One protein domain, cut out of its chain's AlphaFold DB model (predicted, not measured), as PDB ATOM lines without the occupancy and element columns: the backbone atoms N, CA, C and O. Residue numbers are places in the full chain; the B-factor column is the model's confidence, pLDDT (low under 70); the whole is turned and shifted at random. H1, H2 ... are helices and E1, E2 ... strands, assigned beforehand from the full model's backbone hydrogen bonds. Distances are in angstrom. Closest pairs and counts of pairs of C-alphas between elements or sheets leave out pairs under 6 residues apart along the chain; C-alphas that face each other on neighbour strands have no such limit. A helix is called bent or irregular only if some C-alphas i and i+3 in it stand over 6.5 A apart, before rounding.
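What this domain is: This is residues 184 to 193 and 200 to 246 of the 257 residues of the protein "BED-type domain-containing protein" of Populus trichocarpa (UniProt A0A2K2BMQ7). The model is open and drawn out: a thin ribbon of two strands, E1 and E2, makes one end, and two helices, H1 and H2, make the other, held apart from each other with the loop of residues 226 to 235 leading from one to the other. No sheet face is covered by a helix, and residues 234 to 241, of which 236 to 241 belong to H2, stick out from the rest. The printed part has 57 residues with two named strands and two named helices, in the order E1, E2, H1, H2; the sheet has the order E1 - E2 and is antiparallel, and the class is mixed, helices and strands. The whole is only just extended, close to loose, with a radius of gyration of the C-alphas of 15.6 A, and it is elongated, spanning 45 by 23 by 19 A.

Where its parts are: E1 is residues 184 to 188, 12.5 A from first to last C-alpha, and begins with C-alpha 184 at (173.034, 283.029, 287.571). E2 is residues 203 to 208, 14.4 A long. H1, the longest helix, is residues 212 to 225, 19.9 A long, with C-alpha 212 at (174.062, 280.899, 270.598). H2 is residues 236 to 245, 14.3 A long, and ends with C-alpha 245 at (181.761, 289.829, 276.829).

How they stand to each other: E1 and E2 are antiparallel neighbours, with 144 degrees between their N-to-C directions. C-alphas 184 and 207 face each other at 4.6 A, and C-alphas 188 and 203 at 4.8 A. Across the pair, N 185 and O 206 are within hydrogen-bond range at 2.9 A, and so are N 204 and O 187 at 3.2 A. A tight link of 3 residues leads from E2 to H1. E1 and H1 are apart. H2 is apart from E1, from E2 and from H1. In H1 and H2, each O i to N i+4 pair is within hydrogen-bond range, and neither helix is bent.

The domain as a whole: The two C-alphas farthest apart are those of Glu 200 and Asn 231, at 45.9 A, while the first and last printed C-alphas, of Leu 184 and Gln 246, are 14.8 A apart. Residues 194 to 199 are cut out and not printed, and C-alphas 193 and 200 are 12.5 A apart across this cut, which lies in the link from E1 to E2. Of the links that are printed whole, none is long; the link from H1 to H2 is short, with 10 residues. The mean pLDDT of the printed part is 75.4, and residues 184 to 193 and 200 to 209 are under 70.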
ATOM      1  N   LEU A 184     174.169 282.594 286.768       57.62
ATOM      2  CA  LEU A 184     173.034 283.029 287.571       57.62
ATOM      3  C   LEU A 184     172.787 284.507 287.272       57.62
ATOM      4  O   LEU A 184     173.595 285.356 287.641       57.62
ATOM      5  N   VAL A 185     171.694 284.798 286.574       64.00
ATOM      6  CA  VAL A 185     171.253 286.165 286.299       64.00
ATOM      7  C   VAL A 185     170.160 286.505 287.300       64.00
ATOM      8  O   VAL A 185     169.149 285.806 287.399       64.00
ATOM      9  N   LEU A 186     170.394 287.567 288.065       61.78
ATOM     10  CA  LEU A 186     169.383 288.187 288.910       61.78
ATOM     11  C   LEU A 186     168.512 289.053 288.005       61.78
ATOM     12  O   LEU A 186     168.937 290.128 287.589       61.78
ATOM     13  N   GLU A 187     167.312 288.577 287.686       57.41
ATOM     14  CA  GLU A 187     166.318 289.427 287.041       57.41
ATOM     15  C   GLU A 187     165.444 290.071 288.127       57.41
ATOM     16  O   GLU A 187     164.748 289.354 288.861       57.41
ATOM     17  N   PRO A 188     165.472 291.411 288.269       53.34
ATOM     18  CA  PRO A 188     164.505 292.101 289.105       53.34
ATOM     19  C   PRO A 188     163.127 291.938 288.461       53.34
ATOM     20  O   PRO A 188     162.904 292.334 287.316       53.34
ATOM     21  N   LYS A 189     162.192 291.312 289.179       53.50
ATOM     22  CA  LYS A 189     160.799 291.253 288.741       53.50
ATOM     23  C   LYS A 189     160.223 292.678 288.796       53.50
ATOM     24  O   LYS A 189     160.410 293.333 289.821       53.50
ATOM     25  N   PRO A 190     159.519 293.169 287.758       44.44
ATOM     26  CA  PRO A 190     158.776 294.414 287.885       44.44
ATOM     27  C   PRO A 190     157.715 294.224 288.972       44.44
ATOM     28  O   PRO A 190     156.949 293.256 288.942       44.44
ATOM     29  N   ILE A 191     157.729 295.123 289.952       51.12
ATOM     30  CA  ILE A 191     156.745 295.207 291.027       51.12
ATOM     31  C   ILE A 191     155.390 295.401 290.337       51.12
ATOM     32  O   ILE A 191     155.156 296.433 289.711       51.12
ATOM     33  N   ILE A 192     154.530 294.378 290.348       44.97
ATOM     34  CA  ILE A 192     153.139 294.560 289.930       44.97
ATOM     35  C   ILE A 192     152.496 295.282 291.099       44.97
ATOM     36  O   ILE A 192     152.311 294.685 292.153       44.97
ATOM     37  N   GLU A 193     152.235 296.571 290.923       47.09
ATOM     38  CA  GLU A 193     151.683 297.398 291.982       47.09
ATOM     39  C   GLU A 193     150.391 296.808 292.561       47.09
ATOM     40  O   GLU A 193     149.452 296.479 291.830       47.09
ATOM     41  N   GLU A 200     158.722 292.542 299.686       56.41
ATOM     42  CA  GLU A 200     160.129 292.195 299.563       56.41
ATOM     43  C   GLU A 200     160.497 292.074 298.077       56.41
ATOM     44  O   GLU A 200     159.833 291.373 297.313       56.41
ATOM     45  N   ASN A 201     161.553 292.781 297.656       54.94
ATOM     46  CA  ASN A 201     162.078 292.733 296.291       54.94
ATOM     47  C   ASN A 201     162.517 291.298 295.955       54.94
ATOM     48  O   ASN A 201     163.655 290.900 296.211       54.94
ATOM     49  N   LEU A 202     161.601 290.506 295.400       55.56
ATOM     50  CA  LEU A 202     161.854 289.122 295.032       55.56
ATOM     51  C   LEU A 202     162.633 289.093 293.712       55.56
ATOM     52  O   LEU A 202     162.056 289.079 292.623       55.56
ATOM     53  N   ALA A 203     163.961 289.098 293.812       55.66
ATOM     54  CA  ALA A 203     164.832 288.847 292.674       55.66
ATOM     55  C   ALA A 203     164.732 287.367 292.278       55.66
ATOM     56  O   ALA A 203     165.028 286.472 293.072       55.66
ATOM     57  N   ILE A 204     164.312 287.096 291.041       60.97
ATOM     58  CA  ILE A 204     164.280 285.733 290.515       60.97
ATOM     59  C   ILE A 204     165.677 285.431 289.982       60.97
ATOM     60  O   ILE A 204     166.151 286.074 289.046       60.97
ATOM     61  N   ILE A 205     166.343 284.439 290.572       55.59
ATOM     62  CA  ILE A 205     167.602 283.927 290.035       55.59
ATOM     63  C   ILE A 205     167.269 282.961 288.906       55.59
ATOM     64  O   ILE A 205     166.814 281.839 289.137       55.59
ATOM     65  N   LYS A 206     167.510 283.393 287.669       60.47
ATOM     66  CA  LYS A 206     167.435 282.518 286.501       60.47
ATOM     67  C   LYS A 206     168.815 281.959 286.212       60.47
ATOM     68  O   LYS A 206     169.793 282.689 286.067       60.47
ATOM     69  N   ALA A 207     168.895 280.641 286.116       57.66
ATOM     70  CA  ALA A 207     170.111 279.971 285.698       57.66
ATOM     71  C   ALA A 207     170.157 279.951 284.163       57.66
ATOM     72  O   ALA A 207     169.571 279.070 283.530       57.66
ATOM     73  N   VAL A 208     170.813 280.950 283.573       62.69
ATOM     74  CA  VAL A 208     170.878 281.136 282.122       62.69
ATOM     75  C   VAL A 208     172.074 280.368 281.570       62.69
ATOM     76  O   VAL A 208     173.216 280.532 282.006       62.69
ATOM     77  N   ASN A 209     171.808 279.507 280.594       68.19
ATOM     78  CA  ASN A 209     172.852 278.852 279.821       68.19
ATOM     79  C   ASN A 209     173.195 279.723 278.618       68.19
ATOM     80  O   ASN A 209     172.303 280.293 277.999       68.19
ATOM     81  N   TYR A 210     174.470 279.755 278.230       77.00
ATOM     82  CA  TYR A 210     174.845 280.351 276.952       77.00
ATOM     83  C   TYR A 210     174.096 279.652 275.804       77.00
ATOM     84  O   TYR A 210     174.319 278.463 275.542       77.00
ATOM     85  N   ASN A 211     173.230 280.406 275.129       78.38
ATOM     86  CA  ASN A 211     172.475 279.979 273.963       78.38
ATOM     87  C   ASN A 211     172.882 280.837 272.759       78.38
ATOM     88  O   ASN A 211     172.546 282.016 272.675       78.38
ATOM     89  N   TYR A 212     173.600 280.224 271.814       80.94
ATOM     90  CA  TYR A 212     174.062 280.899 270.598       80.94
ATOM     91  C   TYR A 212     172.908 281.542 269.814       80.94
ATOM     92  O   TYR A 212     173.051 282.647 269.300       80.94
ATOM     93  N   GLU A 213     171.753 280.878 269.762       82.00
ATOM     94  CA  GLU A 213     170.606 281.334 268.979       82.00
ATOM     95  C   GLU A 213     169.953 282.591 269.574       82.00
ATOM     96  O   GLU A 213     169.453 283.443 268.843       82.00
ATOM     97  N   GLU A 214     169.994 282.749 270.898       83.50
ATOM     98  CA  GLU A 214     169.514 283.961 271.571       83.50
ATOM     99  C   GLU A 214     170.465 285.133 271.353       83.50
ATOM    100  O   GLU A 214     170.010 286.225 271.021       83.50
ATOM    101  N   CYS A 215     171.777 284.901 271.450       85.50
ATOM    102  CA  CYS A 215     172.778 285.916 271.120       85.50
ATOM    103  C   CYS A 215     172.661 286.362 269.653       85.50
ATOM    104  O   CYS A 215     172.724 287.556 269.367       85.50
ATOM    105  N   ARG A 216     172.422 285.421 268.730       88.44
ATOM    106  CA  ARG A 216     172.194 285.701 267.306       88.44
ATOM    107  C   ARG A 216     170.959 286.577 267.098       88.44
ATOM    108  O   ARG A 216     171.057 287.607 266.445       88.44
ATOM    109  N   LYS A 217     169.825 286.223 267.709       89.19
ATOM    110  CA  LYS A 217     168.589 287.022 267.635       89.19
ATOM    111  C   LYS A 217     168.728 288.395 268.288       89.19
ATOM    112  O   LYS A 217     168.120 289.351 267.820       89.19
ATOM    113  N   ALA A 218     169.492 288.509 269.371       88.00
ATOM    114  CA  ALA A 218     169.779 289.796 269.998       88.00
ATOM    115  C   ALA A 218     170.611 290.691 269.066       88.00
ATOM    116  O   ALA A 218     170.297 291.868 268.921       88.00
ATOM    117  N   LEU A 219     171.606 290.120 268.381       89.19
ATOM    118  CA  LEU A 219     172.385 290.827 267.365       89.19
ATOM    119  C   LEU A 219     171.527 291.247 266.164       89.19
ATOM    120  O   LEU A 219     171.641 292.374 265.698       89.19
ATOM    121  N   GLU A 220     170.632 290.378 265.690       87.62
ATOM    122  CA  GLU A 220     169.670 290.726 264.633       87.62
ATOM    123  C   GLU A 220     168.772 291.888 265.056       87.62
ATOM    124  O   GLU A 220     168.590 292.834 264.297       87.62
ATOM    125  N   LYS A 221     168.242 291.844 266.284       89.62
ATOM    126  CA  LYS A 221     167.430 292.935 266.831       89.62
ATOM    127  C   LYS A 221     168.214 294.238 266.916       89.62
ATOM    128  O   LYS A 221     167.648 295.262 266.573       89.62
ATOM    129  N   LEU A 222     169.482 294.200 267.325       88.50
ATOM    130  CA  LEU A 222     170.349 295.380 267.359       88.50
ATOM    131  C   LEU A 222     170.480 296.004 265.963       88.50
ATOM    132  O   LEU A 222     170.231 297.187 265.785       88.50
ATOM    133  N   ILE A 223     170.801 295.186 264.959       88.94
ATOM    134  CA  ILE A 223     170.958 295.643 263.572       88.94
ATOM    135  C   ILE A 223     169.657 296.253 263.033       88.94
ATOM    136  O   ILE A 223     169.697 297.283 262.369       88.94
ATOM    137  N   ILE A 224     168.511 295.628 263.325       90.69
ATOM    138  CA  ILE A 224     167.199 296.078 262.839       90.69
ATOM    139  C   ILE A 224     166.726 297.345 263.561       90.69
ATOM    140  O   ILE A 224     166.189 298.234 262.912       90.69
ATOM    141  N   LEU A 225     166.872 297.416 264.887       90.25
ATOM    142  CA  LEU A 225     166.338 298.518 265.693       90.25
ATOM    143  C   LEU A 225     167.198 299.777 265.606       90.25
ATOM    144  O   LEU A 225     166.650 300.868 265.502       90.25
ATOM    145  N   ASP A 226     168.521 299.616 265.621       90.19
ATOM    146  CA  ASP A 226     169.464 300.736 265.605       90.19
ATOM    147  C   ASP A 226     169.937 301.075 264.177       90.19
ATOM    148  O   ASP A 226     170.874 301.853 264.002       90.19
ATOM    149  N   GLU A 227     169.320 300.461 263.157       88.19
ATOM    150  CA  GLU A 227     169.618 300.634 261.725       88.19
ATOM    151  C   GLU A 227     171.123 300.544 261.393       88.19
ATOM    152  O   GLU A 227     171.657 301.227 260.515       88.19
ATOM    153  N   ILE A 228     171.833 299.671 262.110       87.81
ATOM    154  CA  ILE A 228     173.282 299.526 261.982       87.81
ATOM    155  C   ILE A 228     173.604 298.790 260.672       87.81
ATOM    156  O   ILE A 228     172.986 297.770 260.360       87.81
ATOM    157  N   PRO A 229     174.611 299.227 259.895       86.12
ATOM    158  CA  PRO A 229     174.984 298.527 258.675       86.12
ATOM    159  C   PRO A 229     175.496 297.109 258.973       86.12
ATOM    160  O   PRO A 229     176.263 296.884 259.908       86.12
ATOM    161  N   PHE A 230     175.153 296.138 258.121       81.44
ATOM    162  CA  PHE A 230     175.544 294.727 258.294       81.44
ATOM    163  C   PHE A 230     177.063 294.485 258.338       81.44
ATOM    164  O   PHE A 230     177.502 293.421 258.761       81.44
ATOM    165  N   ASN A 231     177.886 295.443 257.903       82.75
ATOM    166  CA  ASN A 231     179.347 295.369 258.023       82.75
ATOM    167  C   ASN A 231     179.856 295.624 259.449       82.75
ATOM    168  O   ASN A 231     181.006 295.307 259.742       82.75
ATOM    169  N   PHE A 232     179.013 296.147 260.341       86.25
ATOM    170  CA  PHE A 232     179.391 296.490 261.704       86.25
ATOM    171  C   PHE A 232     179.921 295.290 262.487       86.25
ATOM    172  O   PHE A 232     180.880 295.415 263.247       86.25
ATOM    173  N   VAL A 233     179.347 294.113 262.238       85.00
ATOM    174  CA  VAL A 233     179.719 292.867 262.917       85.00
ATOM    175  C   VAL A 233     181.133 292.394 262.573       85.00
ATOM    176  O   VAL A 233     181.733 291.629 263.323       85.00
ATOM    177  N   GLU A 234     181.702 292.871 261.466       85.50
ATOM    178  CA  GLU A 234     183.054 292.513 261.036       85.50
ATOM    179  C   GLU A 234     184.121 293.487 261.539       85.50
ATOM    180  O   GLU A 234     185.312 293.202 261.417       85.50
ATOM    181  N   ASN A 235     183.729 294.600 262.162       86.69
ATOM    182  CA  ASN A 235     184.678 295.547 262.730       86.69
ATOM    183  C   ASN A 235     185.510 294.884 263.834       86.69
ATOM    184  O   ASN A 235     184.972 294.301 264.777       86.69
ATOM    185  N   GLN A 236     186.835 295.043 263.771       85.88
ATOM    186  CA  GLN A 236     187.762 294.453 264.745       85.88
ATOM    187  C   GLN A 236     187.448 294.879 266.190       85.88
ATOM    188  O   GLN A 236     187.561 294.072 267.114       85.88
ATOM    189  N   GLY A 237     187.004 296.127 266.388       89.31
ATOM    190  CA  GLY A 237     186.580 296.627 267.699       89.31
ATOM    191  C   GLY A 237     185.354 295.891 268.246       89.31
ATOM    192  O   GLY A 237     185.350 295.484 269.405       89.31
ATOM    193  N   PHE A 238     184.355 295.636 267.398       89.06
ATOM    194  CA  PHE A 238     183.159 294.888 267.782       89.06
ATOM    195  C   PHE A 238     183.481 293.417 268.075       89.06
ATOM    196  O   PHE A 238     183.046 292.880 269.090       89.06
ATOM    197  N   GLN A 239     184.317 292.778 267.253       87.12
ATOM    198  CA  GLN A 239     184.763 291.404 267.503       87.12
ATOM    199  C   GLN A 239     185.515 291.281 268.835       87.12
ATOM    200  O   GLN A 239     185.259 290.356 269.605       87.12
ATOM    201  N   SER A 240     186.399 292.235 269.135       85.19
ATOM    202  CA  SER A 240     187.142 292.270 270.401       85.19
ATOM    203  C   SER A 240     186.200 292.469 271.593       85.19
ATOM    204  O   SER A 240     186.314 291.769 272.597       85.19
ATOM    205  N   PHE A 241     185.216 293.363 271.462       87.88
ATOM    206  CA  PHE A 241     184.170 293.562 272.467       87.88
ATOM    207  C   PHE A 241     183.372 292.273 272.727       87.88
ATOM    208  O   PHE A 241     183.214 291.861 273.878       87.88
ATOM    209  N   CYS A 242     182.932 291.585 271.669       87.44
ATOM    210  CA  CYS A 242     182.218 290.315 271.789       87.44
ATOM    211  C   CYS A 242     183.067 289.220 272.445       87.44
ATOM    212  O   CYS A 242     182.538 288.462 273.251       87.44
ATOM    213  N   GLN A 243     184.370 289.152 272.154       81.69
ATOM    214  CA  GLN A 243     185.275 288.177 272.772       81.69
ATOM    215  C   GLN A 243     185.446 288.401 274.277       81.69
ATOM    216  O   GLN A 243     185.514 287.426 275.022       81.69
ATOM    217  N   VAL A 244     185.482 289.657 274.735       82.25
ATOM    218  CA  VAL A 244     185.548 289.987 276.169       82.25
ATOM    219  C   VAL A 244     184.224 289.666 276.866       82.25
ATOM    220  O   VAL A 244     184.223 289.055 277.932       82.25
ATOM    221  N   MET A 245     183.096 290.040 276.256       79.50
ATOM    222  CA  MET A 245     181.761 289.829 276.829       79.50
ATOM    223  C   MET A 245     181.353 288.353 276.863       79.50
ATOM    224  O   MET A 245     180.812 287.861 277.853       79.50
ATOM    225  N   GLN A 246     181.576 287.638 275.763       80.19
ATOM    226  CA  GLN A 246     181.237 286.230 275.624       80.19
ATOM    227  C   GLN A 246     182.264 285.541 274.714       80.19
ATOM    228  O   GLN A 246     182.048 285.437 273.505       80.19
TER     229      GLN A 246